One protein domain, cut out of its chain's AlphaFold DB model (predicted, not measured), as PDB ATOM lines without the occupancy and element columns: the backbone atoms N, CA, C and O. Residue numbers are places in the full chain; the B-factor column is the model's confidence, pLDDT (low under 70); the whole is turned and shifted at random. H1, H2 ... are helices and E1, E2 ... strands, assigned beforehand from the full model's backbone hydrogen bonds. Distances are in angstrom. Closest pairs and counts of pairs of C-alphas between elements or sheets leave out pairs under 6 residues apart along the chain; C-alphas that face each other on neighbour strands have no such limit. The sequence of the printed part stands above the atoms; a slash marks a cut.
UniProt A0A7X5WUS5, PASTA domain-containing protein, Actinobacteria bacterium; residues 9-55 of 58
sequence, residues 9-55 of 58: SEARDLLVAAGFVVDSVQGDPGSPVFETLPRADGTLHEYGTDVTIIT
ATOM      1  N   SER A   9     -19.653 -27.123  39.664       97.50
ATOM      2  CA  SER A   9     -20.790 -26.538  40.387       97.50
ATOM      3  C   SER A   9     -21.292 -27.463  41.494       97.50
ATOM      4  O   SER A   9     -21.401 -27.035  42.639       97.50
ATOM      5  N   GLU A  10     -21.550 -28.735  41.180       97.38
ATOM      6  CA  GLU A  10     -22.033 -29.715  42.163       97.38
ATOM      7  C   GLU A  10     -20.997 -29.970  43.262       97.38
ATOM      8  O   GLU A  10     -21.334 -30.016  44.446       97.38
ATOM      9  N   ALA A  11     -19.720 -30.088  42.884       96.94
ATOM     10  CA  ALA A  11     -18.624 -30.244  43.830       96.94
ATOM     11  C   ALA A  11     -18.537 -29.051  44.788       96.94
ATOM     12  O   ALA A  11     -18.383 -29.237  45.996       96.94
ATOM     13  N   ARG A  12     -18.684 -27.826  44.269       96.81
ATOM     14  CA  ARG A  12     -18.689 -26.609  45.082       96.81
ATOM     15  C   ARG A  12     -19.842 -26.599  46.077       96.81
ATOM     16  O   ARG A  12     -19.603 -26.328  47.251       96.81
ATOM     17  N   ASP A  13     -21.053 -26.921  45.636       97.44
ATOM     18  CA  ASP A  13     -22.228 -26.937  46.508       97.44
ATOM     19  C   ASP A  13     -22.063 -27.951  47.649       97.44
ATOM     20  O   ASP A  13     -22.329 -27.634  48.810       97.44
ATOM     21  N   LEU A  14     -21.545 -29.147  47.351       96.75
ATOM     22  CA  LEU A  14     -21.286 -30.182  48.356       96.75
ATOM     23  C   LEU A  14     -20.168 -29.803  49.331       96.75
ATOM     24  O   LEU A  14     -20.296 -30.044  50.533       96.75
ATOM     25  N   LEU A  15     -19.072 -29.225  48.836       95.50
ATOM     26  CA  LEU A  15     -17.956 -28.785  49.675       95.50
ATOM     27  C   LEU A  15     -18.393 -27.657  50.615       95.50
ATOM     28  O   LEU A  15     -18.135 -27.735  51.815       95.50
ATOM     29  N   VAL A  16     -19.133 -26.670  50.106       95.94
ATOM     30  CA  VAL A  16     -19.672 -25.568  50.917       95.94
ATOM     31  C   VAL A  16     -20.687 -26.074  51.940       95.94
ATOM     32  O   VAL A  16     -20.621 -25.690  53.106       95.94
ATOM     33  N   ALA A  17     -21.588 -26.981  51.552       95.50
ATOM     34  CA  ALA A  17     -22.537 -27.597  52.481       95.50
ATOM     35  C   ALA A  17     -21.837 -28.402  53.592       95.50
ATOM     36  O   ALA A  17     -22.337 -28.477  54.714       95.50
ATOM     37  N   ALA A  18     -20.669 -28.977  53.297       93.25
ATOM     38  CA  ALA A  18     -19.819 -29.658  54.269       93.25
ATOM     39  C   ALA A  18     -18.919 -28.709  55.086       93.25
ATOM     40  O   ALA A  18     -18.173 -29.179  55.942       93.25
ATOM     41  N   GLY A  19     -19.000 -27.395  54.855       94.94
ATOM     42  CA  GLY A  19     -18.276 -26.381  55.617       94.94
ATOM     43  C   GLY A  19     -16.892 -26.024  55.080       94.94
ATOM     44  O   GLY A  19     -16.137 -25.371  55.791       94.94
ATOM     45  N   PHE A  20     -16.541 -26.432  53.861       96.44
ATOM     46  CA  PHE A  20     -15.300 -26.026  53.198       96.44
ATOM     47  C   PHE A  20     -15.476 -24.714  52.428       96.44
ATOM     48  O   PHE A  20     -16.583 -24.352  52.022       96.44
ATOM     49  N   VAL A  21     -14.366 -24.025  52.172       96.75
ATOM     50  CA  VAL A  21     -14.313 -22.842  51.308       96.75
ATOM     51  C   VAL A  21     -13.638 -23.236  50.002       96.75
ATOM     52  O   VAL A  21     -12.501 -23.684  50.002       96.75
ATOM     53  N   VAL A  22     -14.325 -23.098  48.869       95.31
ATOM     54  CA  VAL A  22     -13.695 -23.338  47.561       95.31
ATOM     55  C   VAL A  22     -12.994 -22.059  47.114       95.31
ATOM     56  O   VAL A  22     -13.662 -21.116  46.687       95.31
ATOM     57  N   ASP A  23     -11.667 -22.042  47.229       94.62
ATOM     58  CA  ASP A  23     -10.825 -20.872  46.946       94.62
ATOM     59  C   ASP A  23     -10.450 -20.777  45.459       94.62
ATOM     60  O   ASP A  23     -10.473 -19.700  44.863       94.62
ATOM     61  N   SER A  24     -10.177 -21.916  44.812       94.56
ATOM     62  CA  SER A  24      -9.798 -21.928  43.398       94.56
ATOM     63  C   SER A  24     -10.217 -23.195  42.646       94.56
ATOM     64  O   SER A  24     -10.477 -24.249  43.230       94.56
ATOM     65  N   VAL A  25     -10.303 -23.065  41.318       95.75
ATOM     66  CA  VAL A  25     -10.503 -24.165  40.367       95.75
ATOM     67  C   VAL A  25      -9.339 -24.130  39.379       95.75
ATOM     68  O   VAL A  25      -9.072 -23.082  38.791       95.75
ATOM     69  N   GLN A  26      -8.639 -25.251  39.221       96.00
ATOM     70  CA  GLN A  26      -7.514 -25.418  38.301       96.00
ATOM     71  C   GLN A  26      -7.869 -26.423  37.198       96.00
ATOM     72  O   GLN A  26      -8.416 -27.487  37.488       96.00
ATOM     73  N   GLY A  27      -7.522 -26.091  35.953       93.81
ATOM     74  CA  GLY A  27      -7.910 -26.846  34.754       93.81
ATOM     75  C   GLY A  27      -9.140 -26.256  34.056       93.81
ATOM     76  O   GLY A  27      -9.583 -25.151  34.388       93.81
ATOM     77  N   ASP A  28      -9.682 -26.973  33.070       93.75
ATOM     78  CA  ASP A  28     -10.934 -26.598  32.404       93.75
ATOM     79  C   ASP A  28     -12.135 -26.740  33.367       93.75
ATOM     80  O   ASP A  28     -12.455 -27.858  33.775       93.75
ATOM     81  N   PRO A  29     -12.849 -25.658  33.736       91.25
ATOM     82  CA  PRO A  29     -14.018 -25.747  34.614       91.25
ATOM     83  C   PRO A  29     -15.218 -26.474  33.978       91.25
ATOM     84  O   PRO A  29     -16.180 -26.782  34.686       91.25
ATOM     85  N   GLY A  30     -15.196 -26.721  32.662       93.88
ATOM     86  CA  GLY A  30     -16.161 -27.573  31.966       93.88
ATOM     87  C   GLY A  30     -15.892 -29.072  32.130       93.88
ATOM     88  O   GLY A  30     -16.794 -29.879  31.893       93.88
ATOM     89  N   SER A  31     -14.686 -29.445  32.563       96.12
ATOM     90  CA  SER A  31     -14.310 -30.827  32.854       96.12
ATOM     91  C   SER A  31     -14.782 -31.252  34.252       96.12
ATOM     92  O   SER A  31     -14.901 -30.422  35.160       96.12
ATOM     93  N   PRO A  32     -15.079 -32.548  34.452       96.88
ATOM     94  CA  PRO A  32     -15.439 -33.070  35.764       96.88
ATOM     95  C   PRO A  32     -14.265 -32.979  36.747       96.88
ATOM     96  O   PRO A  32     -13.101 -32.957  36.351       96.88
ATOM     97  N   VAL A  33     -14.565 -32.966  38.046       96.50
ATOM     98  CA  VAL A  33     -13.544 -32.943  39.097       96.50
ATOM     99  C   VAL A  33     -12.674 -34.194  39.023       96.50
ATOM    100  O   VAL A  33     -13.162 -35.322  39.089       96.50
ATOM    101  N   PHE A  34     -11.369 -33.974  38.936       95.50
ATOM    102  CA  PHE A  34     -10.338 -34.999  38.917       95.50
ATOM    103  C   PHE A  34      -9.689 -35.191  40.294       95.50
ATOM    104  O   PHE A  34      -9.371 -36.314  40.673       95.50
ATOM    105  N   GLU A  35      -9.491 -34.107  41.046       95.19
ATOM    106  CA  GLU A  35      -8.838 -34.127  42.355       95.19
ATOM    107  C   GLU A  35      -9.245 -32.897  43.190       95.19
ATOM    108  O   GLU A  35      -9.688 -31.880  42.656       95.19
ATOM    109  N   THR A  36      -9.085 -32.976  44.512       95.06
ATOM    110  CA  THR A  36      -9.143 -31.816  45.412       95.06
ATOM    111  C   THR A  36      -7.817 -31.635  46.143       95.06
ATOM    112  O   THR A  36      -7.113 -32.607  46.410       95.06
ATOM    113  N   LEU A  37      -7.490 -30.400  46.525       93.94
ATOM    114  CA  LEU A  37      -6.404 -30.094  47.459       93.94
ATOM    115  C   LEU A  37      -6.966 -29.293  48.644       93.94
ATOM    116  O   LEU A  37      -7.470 -28.199  48.404       93.94
ATOM    117  N   PRO A  38      -6.881 -29.787  49.893       92.19
ATOM    118  CA  PRO A  38      -6.369 -31.104  50.282       92.19
ATOM    119  C   PRO A  38      -7.155 -32.266  49.649       92.19
ATOM    120  O   PRO A  38      -8.332 -32.135  49.295       92.19
ATOM    121  N   ARG A  39      -6.472 -33.406  49.465       89.31
ATOM    122  CA  ARG A  39      -7.071 -34.608  48.869       89.31
ATOM    123  C   ARG A  39      -8.178 -35.142  49.762       89.31
ATOM    124  O   ARG A  39      -8.014 -35.225  50.974       89.31
ATOM    125  N   ALA A  40      -9.278 -35.563  49.149       85.62
ATOM    126  CA  ALA A  40     -10.342 -36.284  49.833       85.62
ATOM    127  C   ALA A  40      -9.892 -37.720  50.177       85.62
ATOM    128  O   ALA A  40     -10.257 -38.677  49.503       85.62
ATOM    129  N   ASP A  41      -9.075 -37.876  51.221       86.00
ATOM    130  CA  ASP A  41      -8.548 -39.166  51.700       86.00
ATOM    131  C   ASP A  41      -9.257 -39.692  52.965       86.00
ATOM    132  O   ASP A  41      -8.866 -40.707  53.541       86.00
ATOM    133  N   GLY A  42     -10.325 -39.010  53.391       83.62
ATOM    134  CA  GLY A  42     -11.074 -39.318  54.611       83.62
ATOM    135  C   GLY A  42     -10.545 -38.620  55.866       83.62
ATOM    136  O   GLY A  42     -11.145 -38.773  56.931       83.62
ATOM    137  N   THR A  43      -9.477 -37.825  55.759       85.88
ATOM    138  CA  THR A  43      -9.007 -36.966  56.849       85.88
ATOM    139  C   THR A  43     -10.071 -35.930  57.215       85.88
ATOM    140  O   THR A  43     -10.714 -35.318  56.358       85.88
ATOM    141  N   LEU A  44     -10.278 -35.740  58.519       88.88
ATOM    142  CA  LEU A  44     -11.149 -34.687  59.031       88.88
ATOM    143  C   LEU A  44     -10.427 -33.342  58.951       88.88
ATOM    144  O   LEU A  44      -9.300 -33.206  59.423       88.88
ATOM    145  N   HIS A  45     -11.115 -32.352  58.401       89.12
ATOM    146  CA  HIS A  45     -10.640 -30.978  58.303       89.12
ATOM    147  C   HIS A  45     -11.484 -30.058  59.183       89.12
ATOM    148  O   HIS A  45     -12.647 -30.350  59.474       89.12
ATOM    149  N   GLU A  46     -10.895 -28.941  59.606       91.94
ATOM    150  CA  GLU A  46     -11.617 -27.911  60.347       91.94
ATOM    151  C   GLU A  46     -12.641 -27.210  59.445       91.94
ATOM    152  O   GLU A  46     -12.460 -27.087  58.229       91.94
ATOM    153  N   TYR A  47     -13.722 -26.720  60.051       90.62
ATOM    154  CA  TYR A  47     -14.696 -25.895  59.345       90.62
ATOM    155  C   TYR A  47     -14.017 -24.631  58.802       90.62
ATOM    156  O   TYR A  47     -13.273 -23.967  59.518       90.62
ATOM    157  N   GLY A  48     -14.305 -24.282  57.551       92.88
ATOM    158  CA  GLY A  48     -13.696 -23.156  56.851       92.88
ATOM    159  C   GLY A  48     -12.384 -23.488  56.140       92.88
ATOM    160  O   GLY A  48     -11.751 -22.575  55.632       92.88
ATOM    161  N   THR A  49     -11.970 -24.760  56.090       95.38
ATOM    162  CA  THR A  49     -10.763 -25.166  55.352       95.38
ATOM    163  C   THR A  49     -10.896 -24.832  53.865       95.38
ATOM    164  O   THR A  49     -11.893 -25.197  53.232       95.38
ATOM    165  N   ASP A  50      -9.869 -24.186  53.314       96.56
ATOM    166  CA  ASP A  50      -9.778 -23.871  51.891       96.56
ATOM    167  C   ASP A  50      -9.512 -25.128  51.053       96.56
ATOM    168  O   ASP A  50      -8.664 -25.962  51.382       96.56
ATOM    169  N   VAL A  51     -10.241 -25.251  49.947       96.25
ATOM    170  CA  VAL A  51     -10.150 -26.351  48.990       96.25
ATOM    171  C   VAL A  51      -9.949 -25.793  47.589       96.25
ATOM    172  O   VAL A  51     -10.671 -24.906  47.133       96.25
ATOM    173  N   THR A  52      -8.985 -26.367  46.880       96.50
ATOM    174  CA  THR A  52      -8.820 -26.204  45.437       96.50
ATOM    175  C   THR A  52      -9.421 -27.403  44.722       96.50
ATOM    176  O   THR A  52      -9.134 -28.546  45.078       96.50
ATOM    177  N   ILE A  53     -10.240 -27.145  43.705       96.50
ATOM    178  CA  ILE A  53     -10.760 -28.171  42.799       96.50
ATOM    179  C   ILE A  53      -9.824 -28.264  41.595       96.50
ATOM    180  O   ILE A  53      -9.476 -27.246  41.005       96.50
ATOM    181  N   ILE A  54      -9.447 -29.476  41.213       96.00
ATOM    182  CA  ILE A  54      -8.646 -29.760  40.025       96.00
ATOM    183  C   ILE A  54      -9.521 -30.567  39.068       96.00
ATOM    184  O   ILE A  54     -10.069 -31.593  39.467       96.00
ATOM    185  N   THR A  55      -9.670 -30.123  37.822       94.88
ATOM    186  CA  THR A  55     -10.507 -30.788  36.801       94.88
ATOM    187  C   THR A  55      -9.705 -31.528  35.729       94.88
ATOM    188  O   THR A  55     -10.267 -32.308  34.965       94.88
TER     189      THR A  55
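What this domain is: This is residues 9 to 55 of the 58 residues of the protein "PASTA domain-containing protein" of Actinobacteria bacterium (UniProt A0A7X5WUS5). A small sheet of three strands has its one helix, H1, over one face, covering E1 and E3 and running along them, while E2 makes the edge away from E1. Two links without named elements make the ends of this elongated body: residues 27 to 34 at one end and the longer stretch of residues 38 to 49 at the other. The printed part has 47 residues, of which 23, under half, are in named elements: one helix and three strands, in the order H1, E1, E2, E3. The sheet is mixed, in the order E1, E3, E2, and the class is mixed, helices and strands. The whole is compact, with a radius of gyration of the C-alphas of 10.0 A, and its C-alphas span 28 by 18 by 14 A.

Where its parts are: H1 takes residues 9 to 17 and is 12.3 A long from first to last C-alpha; C-alpha 9 is at (-20.790, -26.538, 40.387). E1, the longest strand by residues, is residues 21 to 26 and 14.9 A long, with C-alpha 21 at (-14.313, -22.842, 51.308). E2 is residues 35 to 37 and measures 6.9 A. E3 is residues 50 to 54 and measures 13.3 A, ending with C-alpha 54 at (-8.646, -29.760, 40.025).

How they stand to each other: H1 is on the sheet, with a height over the sheet of 9.9 A. It lies over E1 and E3, and on the local plane its line and that of E3 stand at 20 degrees, along the strands. H1 and E1 have 4 pairs of C-alphas within 8 A, the closest being those of Arg 12 and Val 22, 6.5 A apart. H1 and E3 are near each other, with 8 pairs of C-alphas within 10 A. In H1 every O i to N i+4 pair is within hydrogen-bond range. E1 and E3 are parallel neighbours at 26 degrees; N 51 and O 21 are 2.8 A apart, and N 26 and O 53 also 2.8 A, both within hydrogen-bond range. E2 and E3 form a hairpin, antiparallel at 153 degrees, with N 35 and O 54 within hydrogen-bond range at 3.0 A and N 52 and O 37 at 2.8 A. E1 and E2 are the edge strands and are apart; E3 is the inner strand.

The domain as a whole: The two C-alphas farthest apart are those of Gly 30 and Glu 46, at 28.7 A. The link from H1 to E1 is tight, with 3 residues; that from E1 to E2 is short, with 8; that from E2 to E3 is long, with 12. The printed part has no cut. The mean pLDDT of the printed part is 94.0, and no printed residue is under 70.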